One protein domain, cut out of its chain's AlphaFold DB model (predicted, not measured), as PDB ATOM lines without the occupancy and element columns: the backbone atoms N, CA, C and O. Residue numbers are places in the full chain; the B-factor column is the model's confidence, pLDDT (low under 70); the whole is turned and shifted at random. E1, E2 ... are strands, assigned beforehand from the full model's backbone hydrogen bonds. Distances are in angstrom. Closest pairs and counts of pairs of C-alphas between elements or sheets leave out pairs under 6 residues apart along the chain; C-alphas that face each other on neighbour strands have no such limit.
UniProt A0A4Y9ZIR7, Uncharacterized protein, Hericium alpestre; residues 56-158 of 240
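Overview. This is residues 56 to 158 of the 240 residues of an uncharacterized protein of Hericium alpestre (UniProt A0A4Y9ZIR7). The domain is a sandwich: a larger sheet of E1 to E5 lies face to face with a smaller sheet of E6, E7 and E8, both strongly twisted. In the larger sheet E4 and E5 share one side of E3, E2 takes its other side, and E1 lies beyond E2. The printed part has 103 residues, with eight named strands in the order E1 to E8 and no named helix, class all strand; both sheets are antiparallel, the smaller in the order E6, E7, E8. The whole is compact, with a radius of gyration of the C-alphas of 14.5 A and spans of 46 by 31 by 20 A.

Along the chain. E1, residues 57 to 65, begins at C-alpha 57 (247.783, 229.881, 214.471) and is 25.4 A long. E2, 68 to 78, measures 32.3 A, and E3, 85 to 94, 29.6 A. E4 is 97 to 100, E5 105 to 108, E6 117 to 123. E7, 134 to 143, measures 29.6 A; E8, 146 to 157, ends at C-alpha 157 (243.292, 243.925, 191.980) and bends by 55 degrees at residue 154.

Arrangement. E1 to E4 form a meander, each strand the antiparallel neighbour of the one before; N 59 and O 74 of E1 and E2 are 2.9 A apart, N 73 and O 91 of E2 and E3 2.8 A. E3 pairs with E4 by N 92 and O 99, 2.9 A, and with E5 by N 86 and O 107, 2.8 A. E6, E7 and E8 are a second meander, with N 121 and O 138 at 3.1 A and N 139 and O 151 at 3.0 A. Between the sheets, the strands stand at 33 degrees; the closest C-alphas of E3 and E8 are Leu 90 and Phe 151, 7.7 A.

Size, cuts and confidence. The C-alphas farthest apart, Pro 83 and Gln 131, are 45.9 A apart. The printed part has no cut, no link is long, and no printed residue is under 70 in pLDDT.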
ATOM      1  N   LYS A  56     251.515 226.895 214.840       93.31
ATOM      2  CA  LYS A  56     250.980 227.838 213.860       93.31
ATOM      3  C   LYS A  56     249.516 228.140 214.184       93.31
ATOM      4  O   LYS A  56     248.709 227.219 214.315       93.31
ATOM      5  N   VAL A  57     249.164 229.420 214.261       96.81
ATOM      6  CA  VAL A  57     247.783 229.881 214.471       96.81
ATOM      7  C   VAL A  57     247.254 230.503 213.184       96.81
ATOM      8  O   VAL A  57     247.980 231.206 212.485       96.81
ATOM      9  N   ILE A  58     245.996 230.212 212.845       97.50
ATOM     10  CA  ILE A  58     245.364 230.655 211.599       97.50
ATOM     11  C   ILE A  58     244.035 231.330 211.924       97.50
ATOM     12  O   ILE A  58     243.171 230.725 212.555       97.50
ATOM     13  N   HIS A  59     243.868 232.554 211.431       97.81
ATOM     14  CA  HIS A  59     242.613 233.303 211.456       97.81
ATOM     15  C   HIS A  59     242.129 233.505 210.019       97.81
ATOM     16  O   HIS A  59     242.897 233.958 209.171       97.81
ATOM     17  N   ALA A  60     240.875 233.156 209.727       97.94
ATOM     18  CA  ALA A  60     240.309 233.233 208.381       97.94
ATOM     19  C   ALA A  60     239.083 234.152 208.352       97.94
ATOM     20  O   ALA A  60     238.176 234.013 209.167       97.94
ATOM     21  N   TYR A  61     239.057 235.063 207.381       98.25
ATOM     22  CA  TYR A  61     238.022 236.078 207.212       98.25
ATOM     23  C   TYR A  61     237.462 236.010 205.800       98.25
ATOM     24  O   TYR A  61     238.199 236.205 204.834       98.25
ATOM     25  N   SER A  62     236.163 235.759 205.683       97.75
ATOM     26  CA  SER A  62     235.456 235.786 204.401       97.75
ATOM     27  C   SER A  62     234.767 237.132 204.215       97.75
ATOM     28  O   SER A  62     234.120 237.628 205.137       97.75
ATOM     29  N   LEU A  63     234.894 237.720 203.029       96.56
ATOM     30  CA  LEU A  63     234.207 238.957 202.667       96.56
ATOM     31  C   LEU A  63     233.891 238.999 201.172       96.56
ATOM     32  O   LEU A  63     234.451 238.239 200.387       96.56
ATOM     33  N   ILE A  64     232.996 239.903 200.784       95.50
ATOM     34  CA  ILE A  64     232.605 240.113 199.389       95.50
ATOM     35  C   ILE A  64     233.089 241.498 198.954       95.50
ATOM     36  O   ILE A  64     232.828 242.489 199.637       95.50
ATOM     37  N   ALA A  65     233.792 241.562 197.825       93.81
ATOM     38  CA  ALA A  65     234.274 242.794 197.211       93.81
ATOM     39  C   ALA A  65     233.671 242.927 195.808       93.81
ATOM     40  O   ALA A  65     234.070 242.229 194.874       93.81
ATOM     41  N   GLY A  66     232.654 243.782 195.669       90.94
ATOM     42  CA  GLY A  66     231.837 243.828 194.457       90.94
ATOM     43  C   GLY A  66     231.089 242.505 194.277       90.94
ATOM     44  O   GLY A  66     230.257 242.151 195.105       90.94
ATOM     45  N   SER A  67     231.408 241.770 193.214       90.94
ATOM     46  CA  SER A  67     230.883 240.431 192.914       90.94
ATOM     47  C   SER A  67     231.835 239.290 193.310       90.94
ATOM     48  O   SER A  67     231.488 238.121 193.137       90.94
ATOM     49  N   ALA A  68     233.036 239.598 193.813       94.75
ATOM     50  CA  ALA A  68     234.065 238.607 194.117       94.75
ATOM     51  C   ALA A  68     234.012 238.143 195.580       94.75
ATOM     52  O   ALA A  68     234.014 238.958 196.505       94.75
ATOM     53  N   GLU A  69     234.035 236.825 195.784       96.44
ATOM     54  CA  GLU A  69     234.182 236.198 197.101       96.44
ATOM     55  C   GLU A  69     235.662 236.097 197.473       96.44
ATOM     56  O   GLU A  69     236.463 235.485 196.758       96.44
ATOM     57  N   LEU A  70     236.030 236.713 198.594       97.25
ATOM     58  CA  LEU A  70     237.400 236.787 199.078       97.25
ATOM     59  C   LEU A  70     237.527 236.060 200.415       97.25
ATOM     60  O   LEU A  70     236.684 236.217 201.298       97.25
ATOM     61  N   GLN A  71     238.630 235.341 200.599       98.12
ATOM     62  CA  GLN A  71     239.039 234.827 201.900       98.12
ATOM     63  C   GLN A  71     240.445 235.328 202.237       98.12
ATOM     64  O   GLN A  71     241.416 235.013 201.550       98.12
ATOM     65  N   PHE A  72     240.560 236.096 203.315       98.25
ATOM     66  CA  PHE A  72     241.835 236.528 203.877       98.25
ATOM     67  C   PHE A  72     242.239 235.583 205.001       98.25
ATOM     68  O   PHE A  72     241.454 235.307 205.906       98.25
ATOM     69  N   ILE A  73     243.471 235.093 204.945       98.38
ATOM     70  CA  ILE A  73     244.028 234.155 205.912       98.38
ATOM     71  C   ILE A  73     245.227 234.832 206.567       98.38
ATOM     72  O   ILE A  73     246.226 235.121 205.903       98.38
ATOM     73  N   ILE A  74     245.123 235.075 207.870       98.38
ATOM     74  CA  ILE A  74     246.210 235.579 208.701       98.38
ATOM     75  C   ILE A  74     246.837 234.381 209.397       98.38
ATOM     76  O   ILE A  74     246.202 233.710 210.207       98.38
ATOM     77  N   THR A  75     248.088 234.099 209.058       98.12
ATOM     78  CA  THR A  75     248.870 233.052 209.711       98.12
ATOM     79  C   THR A  75     249.854 233.684 210.681       98.12
ATOM     80  O   THR A  75     250.533 234.641 210.321       98.12
ATOM     81  N   ILE A  76     249.965 233.116 211.876       97.56
ATOM     82  CA  ILE A  76     250.897 233.542 212.914       97.56
ATOM     83  C   ILE A  76     251.824 232.370 213.228       97.56
ATOM     84  O   ILE A  76     251.359 231.291 213.602       97.56
ATOM     85  N   GLU A  77     253.127 232.576 213.063       96.19
ATOM     86  CA  GLU A  77     254.160 231.578 213.361       96.19
ATOM     87  C   GLU A  77     255.200 232.194 214.306       96.19
ATOM     88  O   GLU A  77     255.598 233.343 214.104       96.19
ATOM     89  N   PRO A  78     255.678 231.472 215.329       95.44
ATOM     90  CA  PRO A  78     256.792 231.935 216.149       95.44
ATOM     91  C   PRO A  78     258.049 232.220 215.319       95.44
ATOM     92  O   PRO A  78     258.448 231.437 214.453       95.44
ATOM     93  N   ALA A  79     258.689 233.358 215.583       94.00
ATOM     94  CA  ALA A  79     259.931 233.734 214.929       94.00
ATOM     95  C   ALA A  79     261.089 232.918 215.519       94.00
ATOM     96  O   ALA A  79     261.399 233.029 216.702       94.00
ATOM     97  N   LEU A  80     261.764 232.127 214.680       90.12
ATOM     98  CA  LEU A  80     262.870 231.261 215.114       90.12
ATOM     99  C   LEU A  80     264.069 232.040 215.675       90.12
ATOM    100  O   LEU A  80     264.821 231.516 216.488       90.12
ATOM    101  N   GLU A  81     264.255 233.278 215.224       90.06
ATOM    102  CA  GLU A  81     265.427 234.098 215.550       90.06
ATOM    103  C   GLU A  81     265.245 234.913 216.839       90.06
ATOM    104  O   GLU A  81     266.230 235.297 217.466       90.06
ATOM    105  N   PHE A  82     264.000 235.162 217.264       90.50
ATOM    106  CA  PHE A  82     263.706 236.092 218.353       90.50
ATOM    107  C   PHE A  82     262.620 235.530 219.284       90.50
ATOM    108  O   PHE A  82     261.434 235.583 218.947       90.50
ATOM    109  N   PRO A  83     262.985 235.045 220.487       89.69
ATOM    110  CA  PRO A  83     262.018 234.546 221.461       89.69
ATOM    111  C   PRO A  83     260.898 235.556 221.750       89.69
ATOM    112  O   PRO A  83     261.135 236.762 221.879       89.69
ATOM    113  N   GLY A  84     259.659 235.063 221.818       90.94
ATOM    114  CA  GLY A  84     258.451 235.872 222.034       90.94
ATOM    115  C   GLY A  84     258.009 236.725 220.836       90.94
ATOM    116  O   GLY A  84     256.958 237.368 220.899       90.94
ATOM    117  N   HIS A  85     258.772 236.739 219.741       95.69
ATOM    118  CA  HIS A  85     258.339 237.366 218.498       95.69
ATOM    119  C   HIS A  85     257.588 236.363 217.637       95.69
ATOM    120  O   HIS A  85     257.883 235.169 217.617       95.69
ATOM    121  N   HIS A  86     256.621 236.884 216.902       96.81
ATOM    122  CA  HIS A  86     255.788 236.137 215.987       96.81
ATOM    123  C   HIS A  86     255.803 236.835 214.635       96.81
ATOM    124  O   HIS A  86     255.829 238.064 214.556       96.81
ATOM    125  N   LEU A  87     255.797 236.040 213.576       97.44
ATOM    126  CA  LEU A  87     255.658 236.488 212.208       97.44
ATOM    127  C   LEU A  87     254.205 236.335 211.781       97.44
ATOM    128  O   LEU A  87     253.610 235.267 211.920       97.44
ATOM    129  N   PHE A  88     253.661 237.416 211.245       98.06
ATOM    130  CA  PHE A  88     252.318 237.488 210.707       98.06
ATOM    131  C   PHE A  88     252.399 237.452 209.187       98.06
ATOM    132  O   PHE A  88     253.129 238.240 208.582       98.06
ATOM    133  N   PHE A  89     251.603 236.586 208.572       97.94
ATOM    134  CA  PHE A  89     251.487 236.449 207.124       97.94
ATOM    135  C   PHE A  89     250.066 236.730 206.700       97.94
ATOM    136  O   PHE A  89     249.131 236.263 207.347       97.94
ATOM    137  N   LEU A  90     249.921 237.442 205.586       98.19
ATOM    138  CA  LEU A  90     248.631 237.721 204.985       98.19
ATOM    139  C   LEU A  90     248.541 237.069 203.614       98.19
ATOM    140  O   LEU A  90     249.272 237.428 202.684       98.19
ATOM    141  N   THR A  91     247.592 236.153 203.501       98.06
ATOM    142  CA  THR A  91     247.300 235.420 202.278       98.06
ATOM    143  C   THR A  91     245.879 235.718 201.827       98.06
ATOM    144  O   THR A  91     244.958 235.769 202.641       98.06
ATOM    145  N   LEU A  92     245.701 235.901 200.524       97.81
ATOM    146  CA  LEU A  92     244.401 235.990 199.873       97.81
ATOM    147  C   LEU A  92     244.122 234.693 199.132       97.81
ATOM    148  O   LEU A  92     244.945 234.262 198.322       97.81
ATOM    149  N   LYS A  93     242.928 234.149 199.337       97.19
ATOM    150  CA  LYS A  93     242.355 233.071 198.541       97.19
ATOM    151  C   LYS A  93     241.097 233.562 197.822       97.19
ATOM    152  O   LYS A  93     240.216 234.160 198.439       97.19
ATOM    153  N   THR A  94     241.024 233.287 196.523       94.88
ATOM    154  CA  THR A  94     239.897 233.619 195.637       94.88
ATOM    155  C   THR A  94     239.685 232.477 194.653       94.88
ATOM    156  O   THR A  94     240.531 232.238 193.786       94.88
ATOM    157  N   GLY A  95     238.576 231.746 194.787       91.06
ATOM    158  CA  GLY A  95     238.330 230.540 193.992       91.06
ATOM    159  C   GLY A  95     239.462 229.514 194.143       91.06
ATOM    160  O   GLY A  95     239.787 229.103 195.257       91.06
ATOM    161  N   ALA A  96     240.067 229.127 193.017       90.88
ATOM    162  CA  ALA A  96     241.170 228.163 192.941       90.88
ATOM    163  C   ALA A  96     242.571 228.784 193.114       90.88
ATOM    164  O   ALA A  96     243.570 228.063 193.041       90.88
ATOM    165  N   ALA A  97     242.659 230.107 193.290       93.00
ATOM    166  CA  ALA A  97     243.919 230.830 193.372       93.00
ATOM    167  C   ALA A  97     244.192 231.332 194.790       93.00
ATOM    168  O   ALA A  97     243.308 231.850 195.478       93.00
ATOM    169  N   GLU A  98     245.452 231.230 195.200       95.94
ATOM    170  CA  GLU A  98     245.940 231.762 196.462       95.94
ATOM    171  C   GLU A  98     247.294 232.455 196.283       95.94
ATOM    172  O   GLU A  98     248.189 231.947 195.599       95.94
ATOM    173  N   ARG A  99     247.451 233.628 196.908       94.38
ATOM    174  CA  ARG A  99     248.676 234.436 196.837       94.38
ATOM    175  C   ARG A  99     248.960 235.175 198.149       94.38
ATOM    176  O   ARG A  99     248.014 235.559 198.842       94.38
ATOM    177  N   PRO A 100     250.235 235.433 198.491       95.69
ATOM    178  CA  PRO A 100     250.562 236.323 199.592       95.69
ATOM    179  C   PRO A 100     250.318 237.768 199.134       95.69
ATOM    180  O   PRO A 100     250.524 238.091 197.963       95.69
ATOM    181  N   LEU A 101     249.880 238.642 200.037       94.88
ATOM    182  CA  LEU A 101     249.629 240.049 199.691       94.88
ATOM    183  C   LEU A 101     250.746 240.992 200.130       94.88
ATOM    184  O   LEU A 101     251.062 241.949 199.434       94.88
ATOM    185  N   CYS A 102     251.344 240.736 201.292       93.81
ATOM    186  CA  CYS A 102     252.314 241.635 201.905       93.81
ATOM    187  C   CYS A 102     253.540 240.867 202.394       93.81
ATOM    188  O   CYS A 102     253.506 239.647 202.569       93.81
ATOM    189  N   GLN A 103     254.618 241.609 202.653       95.12
ATOM    190  CA  GLN A 103     255.740 241.056 203.397       95.12
ATOM    191  C   GLN A 103     255.299 240.693 204.821       95.12
ATOM    192  O   GLN A 103     254.435 241.375 205.381       95.12
ATOM    193  N   PRO A 104     255.888 239.642 205.411       96.62
ATOM    194  CA  PRO A 104     255.629 239.293 206.795       96.62
ATOM    195  C   PRO A 104     255.903 240.448 207.755       96.62
ATOM    196  O   PRO A 104     256.890 241.166 207.592       96.62
ATOM    197  N   VAL A 105     255.086 240.575 208.800       97.56
ATOM    198  CA  VAL A 105     255.326 241.543 209.880       97.56
ATOM    199  C   VAL A 105     255.721 240.796 211.147       97.56
ATOM    200  O   VAL A 105     255.021 239.880 211.569       97.56
ATOM    201  N   ALA A 106     256.845 241.181 211.751       96.75
ATOM    202  CA  ALA A 106     257.301 240.636 213.023       96.75
ATOM    203  C   ALA A 106     256.787 241.499 214.181       96.75
ATOM    204  O   ALA A 106     257.044 242.702 214.206       96.75
ATOM    205  N   LEU A 107     256.103 240.897 215.155       96.81
ATOM    206  CA  LEU A 107     255.670 241.573 216.379       96.81
ATOM    207  C   LEU A 107     256.033 240.751 217.610       96.81
ATOM    208  O   LEU A 107     255.926 239.525 217.613       96.81
ATOM    209  N   LYS A 108     256.418 241.439 218.683       96.62
ATOM    210  CA  LYS A 108     256.525 240.839 220.011       96.62
ATOM    211  C   LYS A 108     255.140 240.795 220.641       96.62
ATOM    212  O   LYS A 108     254.492 241.833 220.752       96.62
ATOM    213  N   LEU A 109     254.708 239.615 221.071       94.38
ATOM    214  CA  LEU A 109     253.404 239.432 221.703       94.38
ATOM    215  C   LEU A 109     253.571 239.156 223.196       94.38
ATOM    216  O   LEU A 109     254.485 238.445 223.607       94.38
ATOM    217  N   GLN A 110     252.683 239.740 223.997       94.19
ATOM    218  CA  GLN A 110     252.499 239.402 225.415       94.19
ATOM    219  C   GLN A 110     251.176 238.663 225.662       94.19
ATOM    220  O   GLN A 110     250.874 238.300 226.792       94.19
ATOM    221  N   VAL A 111     250.391 238.473 224.603       93.12
ATOM    222  CA  VAL A 111     249.079 237.826 224.599       93.12
ATOM    223  C   VAL A 111     249.175 236.589 223.717       93.12
ATOM    224  O   VAL A 111     249.934 236.583 222.741       93.12
ATOM    225  N   GLU A 112     248.416 235.552 224.056       93.31
ATOM    226  CA  GLU A 112     248.368 234.314 223.287       93.31
ATOM    227  C   GLU A 112     247.866 234.595 221.851       93.31
ATOM    228  O   GLU A 112     246.806 235.205 221.680       93.31
ATOM    229  N   PRO A 113     248.564 234.145 220.785       94.62
ATOM    230  CA  PRO A 113     248.175 234.419 219.393       94.62
ATOM    231  C   PRO A 113     246.741 234.013 219.012       94.62
ATOM    232  O   PRO A 113     246.168 234.541 218.054       94.62
ATOM    233  N   ARG A 114     246.160 233.056 219.745       94.56
ATOM    234  CA  ARG A 114     244.783 232.569 219.569       94.56
ATOM    235  C   ARG A 114     243.724 233.566 220.039       94.56
ATOM    236  O   ARG A 114     242.607 233.520 219.542       94.56
ATOM    237  N   GLU A 115     244.075 234.447 220.969       94.06
ATOM    238  CA  GLU A 115     243.176 235.451 221.553       94.06
ATOM    239  C   GLU A 115     243.181 236.768 220.764       94.06
ATOM    240  O   GLU A 115     242.371 237.662 221.008       94.06
ATOM    241  N   LEU A 116     244.090 236.901 219.793       95.50
ATOM    242  CA  LEU A 116     244.165 238.082 218.946       95.50
ATOM    243  C   LEU A 116     242.918 238.205 218.070       95.50
ATOM    244  O   LEU A 116     242.455 237.237 217.469       95.50
ATOM    245  N   THR A 117     242.415 239.430 217.952       96.69
ATOM    246  CA  THR A 117     241.276 239.763 217.094       96.69
ATOM    247  C   THR A 117     241.729 240.705 215.990       96.69
ATOM    248  O   THR A 117     242.458 241.662 216.249       96.69
ATOM    249  N   PHE A 118     241.274 240.477 214.759       98.00
ATOM    250  CA  PHE A 118     241.597 241.336 213.622       98.00
ATOM    251  C   PHE A 118     240.352 241.997 213.040       98.00
ATOM    252  O   PHE A 118     239.287 241.387 212.955       98.00
ATOM    253  N   SER A 119     240.518 243.236 212.583       98.00
ATOM    254  CA  SER A 119     239.574 243.904 211.689       98.00
ATOM    255  C   SER A 119     240.147 243.880 210.276       98.00
ATOM    256  O   SER A 119     241.162 244.525 210.001       98.00
ATOM    257  N   VAL A 120     239.505 243.120 209.390       98.06
ATOM    258  CA  VAL A 120     239.883 242.980 207.979       98.06
ATOM    259  C   VAL A 120     238.800 243.622 207.131       98.06
ATOM    260  O   VAL A 120     237.643 243.214 207.195       98.06
ATOM    261  N   PHE A 121     239.165 244.622 206.337       97.38
ATOM    262  CA  PHE A 121     238.214 245.276 205.450       97.38
ATOM    263  C   PHE A 121     238.873 245.750 204.161       97.38
ATOM    264  O   PHE A 121     240.063 246.078 204.116       97.38
ATOM    265  N   VAL A 122     238.056 245.801 203.115       97.12
ATOM    266  CA  VAL A 122     238.405 246.380 201.824       97.12
ATOM    267  C   VAL A 122     237.462 247.531 201.519       97.12
ATOM    268  O   VAL A 122     236.305 247.525 201.935       97.12
ATOM    269  N   PHE A 123     237.948 248.521 200.789       96.19
ATOM    270  CA  PHE A 123     237.126 249.619 200.298       96.19
ATOM    271  C   PHE A 123     237.546 249.988 198.876       96.19
ATOM    272  O   PHE A 123     238.729 249.862 198.538       96.19
ATOM    273  N   PRO A 124     236.601 250.401 198.019       94.12
ATOM    274  CA  PRO A 124     236.927 250.767 196.654       94.12
ATOM    275  C   PRO A 124     237.622 252.142 196.636       94.12
ATOM    276  O   PRO A 124     237.277 253.022 197.433       94.12
ATOM    277  N   PRO A 125     238.585 252.374 195.731       88.69
ATOM    278  CA  PRO A 125     239.070 253.712 195.441       88.69
ATOM    279  C   PRO A 125     238.007 254.503 194.665       88.69
ATOM    280  O   PRO A 125     237.014 253.954 194.190       88.69
ATOM    281  N   LYS A 126     238.248 255.807 194.475       83.25
ATOM    282  CA  LYS A 126     237.337 256.678 193.710       83.25
ATOM    283  C   LYS A 126     237.135 256.217 192.261       83.25
ATOM    284  O   LYS A 126     236.051 256.388 191.722       83.25
ATOM    285  N   THR A 127     238.171 255.662 191.636       86.69
ATOM    286  CA  THR A 127     238.175 255.264 190.222       86.69
ATOM    287  C   THR A 127     238.978 253.980 190.043       86.69
ATOM    288  O   THR A 127     240.039 253.827 190.651       86.69
ATOM    289  N   SER A 128     238.496 253.069 189.200       87.75
ATOM    290  CA  SER A 128     239.179 251.820 188.850       87.75
ATOM    291  C   SER A 128     238.887 251.428 187.404       87.75
ATOM    292  O   SER A 128     237.811 251.731 186.896       87.75
ATOM    293  N   LEU A 129     239.857 250.786 186.750       88.19
ATOM    294  CA  LEU A 129     239.737 250.251 185.393       88.19
ATOM    295  C   LEU A 129     240.307 248.824 185.385       88.19
ATOM    296  O   LEU A 129     241.510 248.680 185.614       88.19
ATOM    297  N   PRO A 130     239.490 247.776 185.165       89.75
ATOM    298  CA  PRO A 130     238.030 247.804 185.006       89.75
ATOM    299  C   PRO A 130     237.304 248.311 186.259       89.75
ATOM    300  O   PRO A 130     237.840 248.249 187.373       89.75
ATOM    301  N   GLN A 131     236.069 248.787 186.086       88.81
ATOM    302  CA  GLN A 131     235.251 249.243 187.208       88.81
ATOM    303  C   GLN A 131     235.034 248.106 188.219       88.81
ATOM    304  O   GLN A 131     234.815 246.953 187.855       88.81
ATOM    305  N   GLY A 132     235.118 248.430 189.511       89.38
ATOM    306  CA  GLY A 132     234.865 247.480 190.600       89.38
ATOM    307  C   GLY A 132     235.982 246.460 190.845       89.38
ATOM    308  O   GLY A 132     235.803 245.567 191.671       89.38
ATOM    309  N   CYS A 133     237.130 246.591 190.170       94.00
ATOM    310  CA  CYS A 133     238.207 245.598 190.238       94.00
ATOM    311  C   CYS A 133     239.414 246.011 191.089       94.00
ATOM    312  O   CYS A 133     240.271 245.179 191.380       94.00
ATOM    313  N   LEU A 134     239.514 247.284 191.473       95.25
ATOM    314  CA  LEU A 134     240.582 247.781 192.340       95.25
ATOM    315  C   LEU A 134     240.033 248.027 193.736       95.25
ATOM    316  O   LEU A 134     238.994 248.666 193.885       95.25
ATOM    317  N   TRP A 135     240.763 247.572 194.744       96.25
ATOM    318  CA  TRP A 135     240.398 247.721 196.143       96.25
ATOM    319  C   TRP A 135     241.605 248.152 196.970       96.25
ATOM    320  O   TRP A 135     242.757 247.877 196.632       96.25
ATOM    321  N   SER A 136     241.335 248.819 198.085       96.88
ATOM    322  CA  SER A 136     242.313 249.070 199.135       96.88
ATOM    323  C   SER A 136     242.000 248.180 200.330       96.88
ATOM    324  O   SER A 136     240.885 248.193 200.845       96.88
ATOM    325  N   LEU A 137     242.985 247.408 200.770       97.69
ATOM    326  CA  LEU A 137     242.916 246.500 201.906       97.69
ATOM    327  C   LEU A 137     243.533 247.131 203.144       97.69
ATOM    328  O   LEU A 137     244.604 247.746 203.082       97.69
ATOM    329  N   ARG A 138     242.896 246.908 204.292       98.00
ATOM    330  CA  ARG A 138     243.462 247.186 205.610       98.00
ATOM    331  C   ARG A 138     243.222 246.006 206.537       98.00
ATOM    332  O   ARG A 138     242.121 245.465 206.603       98.00
ATOM    333  N   VAL A 139     244.265 245.656 207.282       98.44
ATOM    334  CA  VAL A 139     244.196 244.684 208.372       98.44
ATOM    335  C   VAL A 139     244.713 245.352 209.629       98.44
ATOM    336  O   VAL A 139     245.861 245.805 209.669       98.44
ATOM    337  N   TRP A 140     243.867 245.406 210.647       98.50
ATOM    338  CA  TRP A 140     244.201 245.936 211.962       98.50
ATOM    339  C   TRP A 140     244.161 244.815 212.989       98.50
ATOM    340  O   TRP A 140     243.238 244.004 212.980       98.50
ATOM    341  N   LEU A 141     245.159 244.774 213.862       98.06
ATOM    342  CA  LEU A 141     245.182 243.946 215.058       98.06
ATOM    343  C   LEU A 141     244.573 244.745 216.212       98.06
ATOM    344  O   LEU A 141     245.071 245.823 216.528       98.06
ATOM    345  N   ARG A 142     243.537 244.208 216.852       96.25
ATOM    346  CA  ARG A 142     242.919 244.788 218.045       96.25
ATOM    347  C   ARG A 142     243.506 244.148 219.295       96.25
ATOM    348  O   ARG A 142     243.431 242.930 219.457       96.25
ATOM    349  N   SER A 143     244.066 244.961 220.183       91.94
ATOM    350  CA  SER A 143     244.596 244.518 221.473       91.94
ATOM    351  C   SER A 143     244.371 245.595 222.527       91.94
ATOM    352  O   SER A 143     244.756 246.739 222.319       91.94
ATOM    353  N   ASN A 144     243.748 245.234 223.653       88.88
ATOM    354  CA  ASN A 144     243.504 246.144 224.781       88.88
ATOM    355  C   ASN A 144     242.901 247.495 224.355       88.88
ATOM    356  O   ASN A 144     243.423 248.544 224.713       88.88
ATOM    357  N   GLU A 145     241.838 247.458 223.541       89.31
ATOM    358  CA  GLU A 145     241.140 248.648 223.010       89.31
ATOM    359  C   GLU A 145     241.970 249.531 222.056       89.31
ATOM    360  O   GLU A 145     241.475 250.539 221.554       89.31
ATOM    361  N   ILE A 146     243.204 249.133 221.740       93.81
ATOM    362  CA  ILE A 146     244.070 249.802 220.773       93.81
ATOM    363  C   ILE A 146     244.084 248.991 219.476       93.81
ATOM    364  O   ILE A 146     244.352 247.787 219.460       93.81
ATOM    365  N   ASP A 147     243.817 249.677 218.366       96.94
ATOM    366  CA  ASP A 147     243.889 249.101 217.028       96.94
ATOM    367  C   ASP A 147     245.249 249.441 216.387       96.94
ATOM    368  O   ASP A 147     245.611 250.603 216.193       96.94
ATOM    369  N   HIS A 148     246.009 248.412 216.012       97.00
ATOM    370  CA  HIS A 148     247.315 248.516 215.362       97.00
ATOM    371  C   HIS A 148     247.212 248.118 213.891       97.00
ATOM    372  O   HIS A 148     246.857 246.983 213.572       97.00
ATOM    373  N   ARG A 149     247.566 249.015 212.964       97.62
ATOM    374  CA  ARG A 149     247.581 248.672 211.536       97.62
ATOM    375  C   ARG A 149     248.713 247.688 211.256       97.62
ATOM    376  O   ARG A 149     249.879 248.045 211.394       97.62
ATOM    377  N   LEU A 150     248.357 246.487 210.815       97.50
ATOM    378  CA  LEU A 150     249.300 245.408 210.539       97.50
ATOM    379  C   LEU A 150     249.661 245.337 209.053       97.50
ATOM    380  O   LEU A 150     250.836 245.345 208.704       97.50
ATOM    381  N   PHE A 151     248.654 245.331 208.177       98.19
ATOM    382  CA  PHE A 151     248.849 245.265 206.728       98.19
ATOM    383  C   PHE A 151     248.035 246.333 206.000       98.19
ATOM    384  O   PHE A 151     246.930 246.705 206.415       98.19
ATOM    385  N   SER A 152     248.576 246.796 204.877       97.25
ATOM    386  CA  SER A 152     247.892 247.689 203.949       97.25
ATOM    387  C   SER A 152     248.359 247.435 202.525       97.25
ATOM    388  O   SER A 152     249.562 247.399 202.277       97.25
ATOM    389  N   ASP A 153     247.408 247.337 201.604       96.19
ATOM    390  CA  ASP A 153     247.663 247.336 200.167       96.19
ATOM    391  C   ASP A 153     246.638 248.254 199.503       96.19
ATOM    392  O   ASP A 153     245.437 248.093 199.707       96.19
ATOM    393  N   ASP A 154     247.101 249.248 198.757       95.50
ATOM    394  CA  ASP A 154     246.233 250.198 198.056       95.50
ATOM    395  C   ASP A 154     245.886 249.740 196.636       95.50
ATOM    396  O   ASP A 154     245.089 250.389 195.959       95.50
ATOM    397  N   ARG A 155     246.498 248.645 196.170       94.69
ATOM    398  CA  ARG A 155     246.414 248.163 194.791       94.69
ATOM    399  C   ARG A 155     245.981 246.702 194.716       94.69
ATOM    400  O   ARG A 155     246.525 245.918 193.937       94.69
ATOM    401  N   LEU A 156     244.962 246.347 195.492       95.25
ATOM    402  CA  LEU A 156     244.406 245.006 195.491       95.25
ATOM    403  C   LEU A 156     243.487 244.808 194.276       95.25
ATOM    404  O   LEU A 156     242.304 245.144 194.314       95.25
ATOM    405  N   TRP A 157     244.041 244.257 193.195       94.12
ATOM    406  CA  TRP A 157     243.292 243.925 191.980       94.12
ATOM    407  C   TRP A 157     242.586 242.576 192.107       94.12
ATOM    408  O   TRP A 157     243.243 241.525 192.172       94.12
ATOM    409  N   ILE A 158     241.255 242.616 192.176       94.38
ATOM    410  CA  ILE A 158     240.362 241.458 192.241       94.38
ATOM    411  C   ILE A 158     239.000 241.838 191.654       94.38
ATOM    412  O   ILE A 158     238.441 242.870 192.013       94.38
TER     413      ILE A 158